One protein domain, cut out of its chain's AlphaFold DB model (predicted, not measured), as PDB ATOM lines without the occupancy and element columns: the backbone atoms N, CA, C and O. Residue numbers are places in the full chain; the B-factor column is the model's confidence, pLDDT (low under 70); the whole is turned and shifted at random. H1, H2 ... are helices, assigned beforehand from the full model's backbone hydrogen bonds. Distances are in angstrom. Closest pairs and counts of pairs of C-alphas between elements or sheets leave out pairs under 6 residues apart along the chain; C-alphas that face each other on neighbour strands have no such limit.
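Overview. This is residues 621 to 668 of the 694 residues of an uncharacterized protein of Ceriporiopsis subvermispora (strain B) (UniProt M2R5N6). Two helices stand at a wide angle to each other, H1 with its beginning near H2, and a long unnamed link, residues 637 to 650, swings out from the end of H1 and loops back to the beginning of H2. Residues 621 to 627 lead into H1 from the first printed residue, and a short tail, residues 665 to 668, follows H2 to the end of the printed part. The printed part has 48 residues with two named helices, H1 then H2, and no named strand; the class is all helix, though under half of the residues, 23 of 48, are in named elements. It is only just loose, close to compact, with a radius of gyration of the C-alphas of 11.8 A, and only just flat, spanning 37 by 23 by 13 A.

Along the chain. H1 is residues 628 to 636, 12.0 A from first to last C-alpha; it begins at C-alpha 628, (144.009, 115.101, 84.793). H2 is residues 651 to 664, 19.8 A long by the same measure. It begins at C-alpha 651, (156.368, 112.361, 82.777), and ends at C-alpha 664, (140.833, 100.021, 83.239).

Arrangement. H1 and H2 are near each other: their closest C-alphas are 8.4 A apart, and 6 pairs of C-alphas lie within 10 A. In both helices every O i to N i+4 pair is within hydrogen-bond range.

Size, cuts and confidence. The C-alphas farthest apart, those of Lys 640 and Ala 668, are 36.6 A apart, while those of Pro 621 and Ala 668, the first and last printed, are 11.1 A apart. The printed part has no cut. The link from H1 to H2, 14 residues, is long. The mean pLDDT of the printed part is 79.8; residues 621 to 622 and 637 to 643 are under 70.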
ATOM      1  N   PRO A 621     134.438 102.415  79.027       59.94
ATOM      2  CA  PRO A 621     134.126 102.598  80.438       59.94
ATOM      3  C   PRO A 621     134.692 103.929  80.939       59.94
ATOM      4  O   PRO A 621     135.855 104.268  80.691       59.94
ATOM      5  N   THR A 622     133.877 104.709  81.647       62.53
ATOM      6  CA  THR A 622     134.345 105.920  82.323       62.53
ATOM      7  C   THR A 622     135.162 105.521  83.547       62.53
ATOM      8  O   THR A 622     134.631 105.431  84.645       62.53
ATOM      9  N   SER A 623     136.451 105.257  83.337       77.00
ATOM     10  CA  SER A 623     137.427 105.112  84.419       77.00
ATOM     11  C   SER A 623     137.807 106.482  84.984       77.00
ATOM     12  O   SER A 623     138.162 107.403  84.236       77.00
ATOM     13  N   ASP A 624     137.773 106.578  86.313       81.31
ATOM     14  CA  ASP A 624     138.243 107.731  87.082       81.31
ATOM     15  C   ASP A 624     139.779 107.853  87.093       81.31
ATOM     16  O   ASP A 624     140.304 108.915  87.419       81.31
ATOM     17  N   ALA A 625     140.513 106.815  86.668       85.06
ATOM     18  CA  ALA A 625     141.976 106.817  86.588       85.06
ATOM     19  C   ALA A 625     142.540 107.645  85.416       85.06
ATOM     20  O   ALA A 625     143.756 107.695  85.226       85.06
ATOM     21  N   ARG A 626     141.687 108.296  84.607       90.31
ATOM     22  CA  ARG A 626     142.118 109.152  83.491       90.31
ATOM     23  C   ARG A 626     143.029 110.291  83.989       90.31
ATOM     24  O   ARG A 626     142.566 111.083  84.812       90.31
ATOM     25  N   PRO A 627     144.235 110.473  83.407       94.44
ATOM     26  CA  PRO A 627     145.115 111.591  83.735       94.44
ATOM     27  C   PRO A 627     144.405 112.949  83.658       94.44
ATOM     28  O   PRO A 627     143.657 113.233  82.706       94.44
ATOM     29  N   ALA A 628     144.641 113.791  84.664       90.44
ATOM     30  CA  ALA A 628     144.009 115.101  84.793       90.44
ATOM     31  C   ALA A 628     144.321 116.004  83.589       90.44
ATOM     32  O   ALA A 628     143.442 116.703  83.092       90.44
ATOM     33  N   GLU A 629     145.536 115.907  83.059       91.62
ATOM     34  CA  GLU A 629     146.053 116.657  81.921       91.62
ATOM     35  C   GLU A 629     145.216 116.405  80.657       91.62
ATOM     36  O   GLU A 629     144.854 117.346  79.950       91.62
ATOM     37  N   PHE A 630     144.819 115.151  80.395       86.81
ATOM     38  CA  PHE A 630     143.933 114.833  79.269       86.81
ATOM     39  C   PHE A 630     142.502 115.310  79.500       86.81
ATOM     40  O   PHE A 630     141.871 115.820  78.572       86.81
ATOM     41  N   ARG A 631     141.969 115.168  80.721       83.56
ATOM     42  CA  ARG A 631     140.641 115.697  81.070       83.56
ATOM     43  C   ARG A 631     140.591 117.208  80.841       83.56
ATOM     44  O   ARG A 631     139.653 117.698  80.212       83.56
ATOM     45  N   ASP A 632     141.602 117.922  81.311       82.81
ATOM     46  CA  ASP A 632     141.652 119.378  81.291       82.81
ATOM     47  C   ASP A 632     141.932 119.892  79.864       82.81
ATOM     48  O   ASP A 632     141.267 120.830  79.420       82.81
ATOM     49  N   TRP A 633     142.775 119.204  79.079       82.12
ATOM     50  CA  TRP A 633     142.953 119.457  77.640       82.12
ATOM     51  C   TRP A 633     141.659 119.245  76.833       82.12
ATOM     52  O   TRP A 633     141.287 120.090  76.013       82.12
ATOM     53  N   PHE A 634     140.906 118.168  77.099       78.75
ATOM     54  CA  PHE A 634     139.600 117.956  76.466       78.75
ATOM     55  C   PHE A 634     138.584 119.046  76.843       78.75
ATOM     56  O   PHE A 634     137.850 119.514  75.971       78.75
ATOM     57  N   GLN A 635     138.552 119.484  78.107       76.75
ATOM     58  CA  GLN A 635     137.651 120.545  78.576       76.75
ATOM     59  C   GLN A 635     138.041 121.947  78.078       76.75
ATOM     60  O   GLN A 635     137.160 122.780  77.860       76.75
ATOM     61  N   ALA A 636     139.333 122.218  77.871       72.62
ATOM     62  CA  ALA A 636     139.830 123.492  77.344       72.62
ATOM     63  C   ALA A 636     139.470 123.724  75.862       72.62
ATOM     64  O   ALA A 636     139.518 124.865  75.394       72.62
ATOM     65  N   GLY A 637     139.078 122.663  75.148       59.50
ATOM     66  CA  GLY A 637     138.776 122.670  73.720       59.50
ATOM     67  C   GLY A 637     140.045 122.496  72.890       59.50
ATOM     68  O   GLY A 637     140.823 123.440  72.752       59.50
ATOM     69  N   ARG A 638     140.203 121.293  72.314       62.84
ATOM     70  CA  ARG A 638     141.429 120.759  71.677       62.84
ATOM     71  C   ARG A 638     142.201 121.751  70.790       62.84
ATOM     72  O   ARG A 638     143.421 121.733  70.810       62.84
ATOM     73  N   GLU A 639     141.507 122.625  70.061       53.06
ATOM     74  CA  GLU A 639     142.108 123.557  69.089       53.06
ATOM     75  C   GLU A 639     142.224 125.014  69.574       53.06
ATOM     76  O   GLU A 639     142.963 125.795  68.989       53.06
ATOM     77  N   LYS A 640     141.478 125.436  70.610       49.41
ATOM     78  CA  LYS A 640     141.256 126.877  70.885       49.41
ATOM     79  C   LYS A 640     142.157 127.511  71.936       49.41
ATOM     80  O   LYS A 640     142.133 128.732  72.075       49.41
ATOM     81  N   ARG A 641     142.894 126.713  72.708       49.19
ATOM     82  CA  ARG A 641     143.785 127.227  73.764       49.19
ATOM     83  C   ARG A 641     145.130 126.502  73.879       49.19
ATOM     84  O   ARG A 641     146.052 127.098  74.414       49.19
ATOM     85  N   TRP A 642     145.236 125.244  73.438       57.66
ATOM     86  CA  TRP A 642     146.409 124.382  73.678       57.66
ATOM     87  C   TRP A 642     146.830 123.642  72.392       57.66
ATOM     88  O   TRP A 642     146.649 122.424  72.303       57.66
ATOM     89  N   PRO A 643     147.378 124.354  71.383       61.62
ATOM     90  CA  PRO A 643     147.844 123.741  70.134       61.62
ATOM     91  C   PRO A 643     149.027 122.775  70.331       61.62
ATOM     92  O   PRO A 643     149.250 121.917  69.487       61.62
ATOM     93  N   GLY A 644     149.756 122.873  71.452       72.00
ATOM     94  CA  GLY A 644     150.861 121.972  71.807       72.00
ATOM     95  C   GLY A 644     150.457 120.654  72.486       72.00
ATOM     96  O   GLY A 644     151.337 119.907  72.898       72.00
ATOM     97  N   GLY A 645     149.159 120.357  72.638       79.12
ATOM     98  CA  GLY A 645     148.695 119.210  73.433       79.12
ATOM     99  C   GLY A 645     148.709 119.481  74.949       79.12
ATOM    100  O   GLY A 645     148.812 120.639  75.350       79.12
ATOM    101  N   PRO A 646     148.542 118.458  75.808       84.00
ATOM    102  CA  PRO A 646     148.585 118.615  77.264       84.00
ATOM    103  C   PRO A 646     150.008 118.895  77.784       84.00
ATOM    104  O   PRO A 646     150.950 118.195  77.422       84.00
ATOM    105  N   THR A 647     150.157 119.857  78.699       86.56
ATOM    106  CA  THR A 647     151.418 120.068  79.438       86.56
ATOM    107  C   THR A 647     151.544 119.009  80.519       86.56
ATOM    108  O   THR A 647     150.729 118.955  81.438       86.56
ATOM    109  N   ILE A 648     152.591 118.200  80.415       92.44
ATOM    110  CA  ILE A 648     152.931 117.148  81.369       92.44
ATOM    111  C   ILE A 648     154.080 117.669  82.234       92.44
ATOM    112  O   ILE A 648     155.190 117.845  81.741       92.44
ATOM    113  N   THR A 649     153.815 117.946  83.512       93.88
ATOM    114  CA  THR A 649     154.836 118.449  84.454       93.88
ATOM    115  C   THR A 649     155.693 117.340  85.062       93.88
ATOM    116  O   THR A 649     156.827 117.594  85.448       93.88
ATOM    117  N   ASP A 650     155.163 116.116  85.138       94.75
ATOM    118  CA  ASP A 650     155.873 114.914  85.583       94.75
ATOM    119  C   ASP A 650     155.548 113.764  84.620       94.75
ATOM    120  O   ASP A 650     154.443 113.215  84.614       94.75
ATOM    121  N   ALA A 651     156.522 113.406  83.782       90.56
ATOM    122  CA  ALA A 651     156.368 112.361  82.777       90.56
ATOM    123  C   ALA A 651     156.247 110.947  83.379       90.56
ATOM    124  O   ALA A 651     155.595 110.088  82.781       90.56
ATOM    125  N   ALA A 652     156.831 110.694  84.555       90.31
ATOM    126  CA  ALA A 652     156.801 109.385  85.205       90.31
ATOM    127  C   ALA A 652     155.455 109.144  85.907       90.31
ATOM    128  O   ALA A 652     154.850 108.075  85.750       90.31
ATOM    129  N   ALA A 653     154.939 110.156  86.613       89.12
ATOM    130  CA  ALA A 653     153.595 110.117  87.182       89.12
ATOM    131  C   ALA A 653     152.528 110.041  86.079       89.12
ATOM    132  O   ALA A 653     151.648 109.179  86.145       89.12
ATOM    133  N   PHE A 654     152.638 110.866  85.030       90.75
ATOM    134  CA  PHE A 654     151.718 110.826  83.892       90.75
ATOM    135  C   PHE A 654     151.747 109.473  83.173       90.75
ATOM    136  O   PHE A 654     150.691 108.901  82.914       90.75
ATOM    137  N   GLY A 655     152.930 108.908  82.907       87.88
ATOM    138  CA  GLY A 655     153.063 107.579  82.303       87.88
ATOM    139  C   GLY A 655     152.414 106.477  83.148       87.88
ATOM    140  O   GLY A 655     151.736 105.598  82.611       87.88
ATOM    141  N   SER A 656     152.544 106.561  84.475       88.94
ATOM    142  CA  SER A 656     151.913 105.626  85.416       88.94
ATOM    143  C   SER A 656     150.384 105.745  85.425       88.94
ATOM    144  O   SER A 656     149.693 104.728  85.350       88.94
ATOM    145  N   GLN A 657     149.846 106.971  85.451       91.19
ATOM    146  CA  GLN A 657     148.401 107.229  85.376       91.19
ATOM    147  C   GLN A 657     147.819 106.831  84.014       91.19
ATOM    148  O   GLN A 657     146.771 106.195  83.950       91.19
ATOM    149  N   LEU A 658     148.513 107.139  82.916       89.62
ATOM    150  CA  LEU A 658     148.113 106.760  81.563       89.62
ATOM    151  C   LEU A 658     148.063 105.236  81.403       89.62
ATOM    152  O   LEU A 658     147.122 104.710  80.811       89.62
ATOM    153  N   LEU A 659     149.036 104.519  81.973       87.00
ATOM    154  CA  LEU A 659     149.036 103.060  81.988       87.00
ATOM    155  C   LEU A 659     147.916 102.490  82.873       87.00
ATOM    156  O   LEU A 659     147.311 101.492  82.490       87.00
ATOM    157  N   ALA A 660     147.622 103.096  84.028       87.12
ATOM    158  CA  ALA A 660     146.493 102.699  84.875       87.12
ATOM    159  C   ALA A 660     145.154 102.891  84.144       87.12
ATOM    160  O   ALA A 660     144.398 101.936  83.989       87.12
ATOM    161  N   TRP A 661     144.927 104.072  83.567       89.69
ATOM    162  CA  TRP A 661     143.755 104.354  82.743       89.69
ATOM    163  C   TRP A 661     143.620 103.368  81.573       89.69
ATOM    164  O   TRP A 661     142.549 102.812  81.350       89.69
ATOM    165  N   TRP A 662     144.711 103.075  80.859       85.19
ATOM    166  CA  TRP A 662     144.707 102.090  79.773       85.19
ATOM    167  C   TRP A 662     144.348 100.666  80.232       85.19
ATOM    168  O   TRP A 662     143.720  99.926  79.469       85.19
ATOM    169  N   LYS A 663     144.721 100.275  81.460       83.25
ATOM    170  CA  LYS A 663     144.347  98.982  82.055       83.25
ATOM    171  C   LYS A 663     142.851  98.912  82.347       83.25
ATOM    172  O   LYS A 663     142.230  97.934  81.942       83.25
ATOM    173  N   ASP A 664     142.276  99.947  82.958       83.62
ATOM    174  CA  ASP A 664     140.833 100.021  83.239       83.62
ATOM    175  C   ASP A 664     139.983 100.020  81.960       83.62
ATOM    176  O   ASP A 664     138.847  99.551  81.948       83.62
ATOM    177  N   LEU A 665     140.541 100.539  80.864       78.56
ATOM    178  CA  LEU A 665     139.929 100.507  79.539       78.56
ATOM    179  C   LEU A 665     139.996  99.128  78.856       78.56
ATOM    180  O   LEU A 665     139.399  98.959  77.791       78.56
ATOM    181  N   GLN A 666     140.712  98.142  79.412       80.00
ATOM    182  CA  GLN A 666     140.739  96.803  78.825       80.00
ATOM    183  C   GLN A 666     139.428  96.044  79.096       80.00
ATOM    184  O   GLN A 666     138.890  96.090  80.201       80.00
ATOM    185  N   PRO A 667     138.936  95.244  78.132       72.00
ATOM    186  CA  PRO A 667     137.799  94.359  78.358       72.00
ATOM    187  C   PRO A 667     138.091  93.360  79.477       72.00
ATOM    188  O   PRO A 667     139.185  92.794  79.515       72.00
ATOM    189  N   ALA A 668     137.080  93.013  80.279       72.12
ATOM    190  CA  ALA A 668     137.194  91.992  81.329       72.12
ATOM    191  C   ALA A 668     137.821  90.672  80.822       72.12
ATOM    192  O   ALA A 668     138.648  90.066  81.499       72.12
TER     193      ALA A 668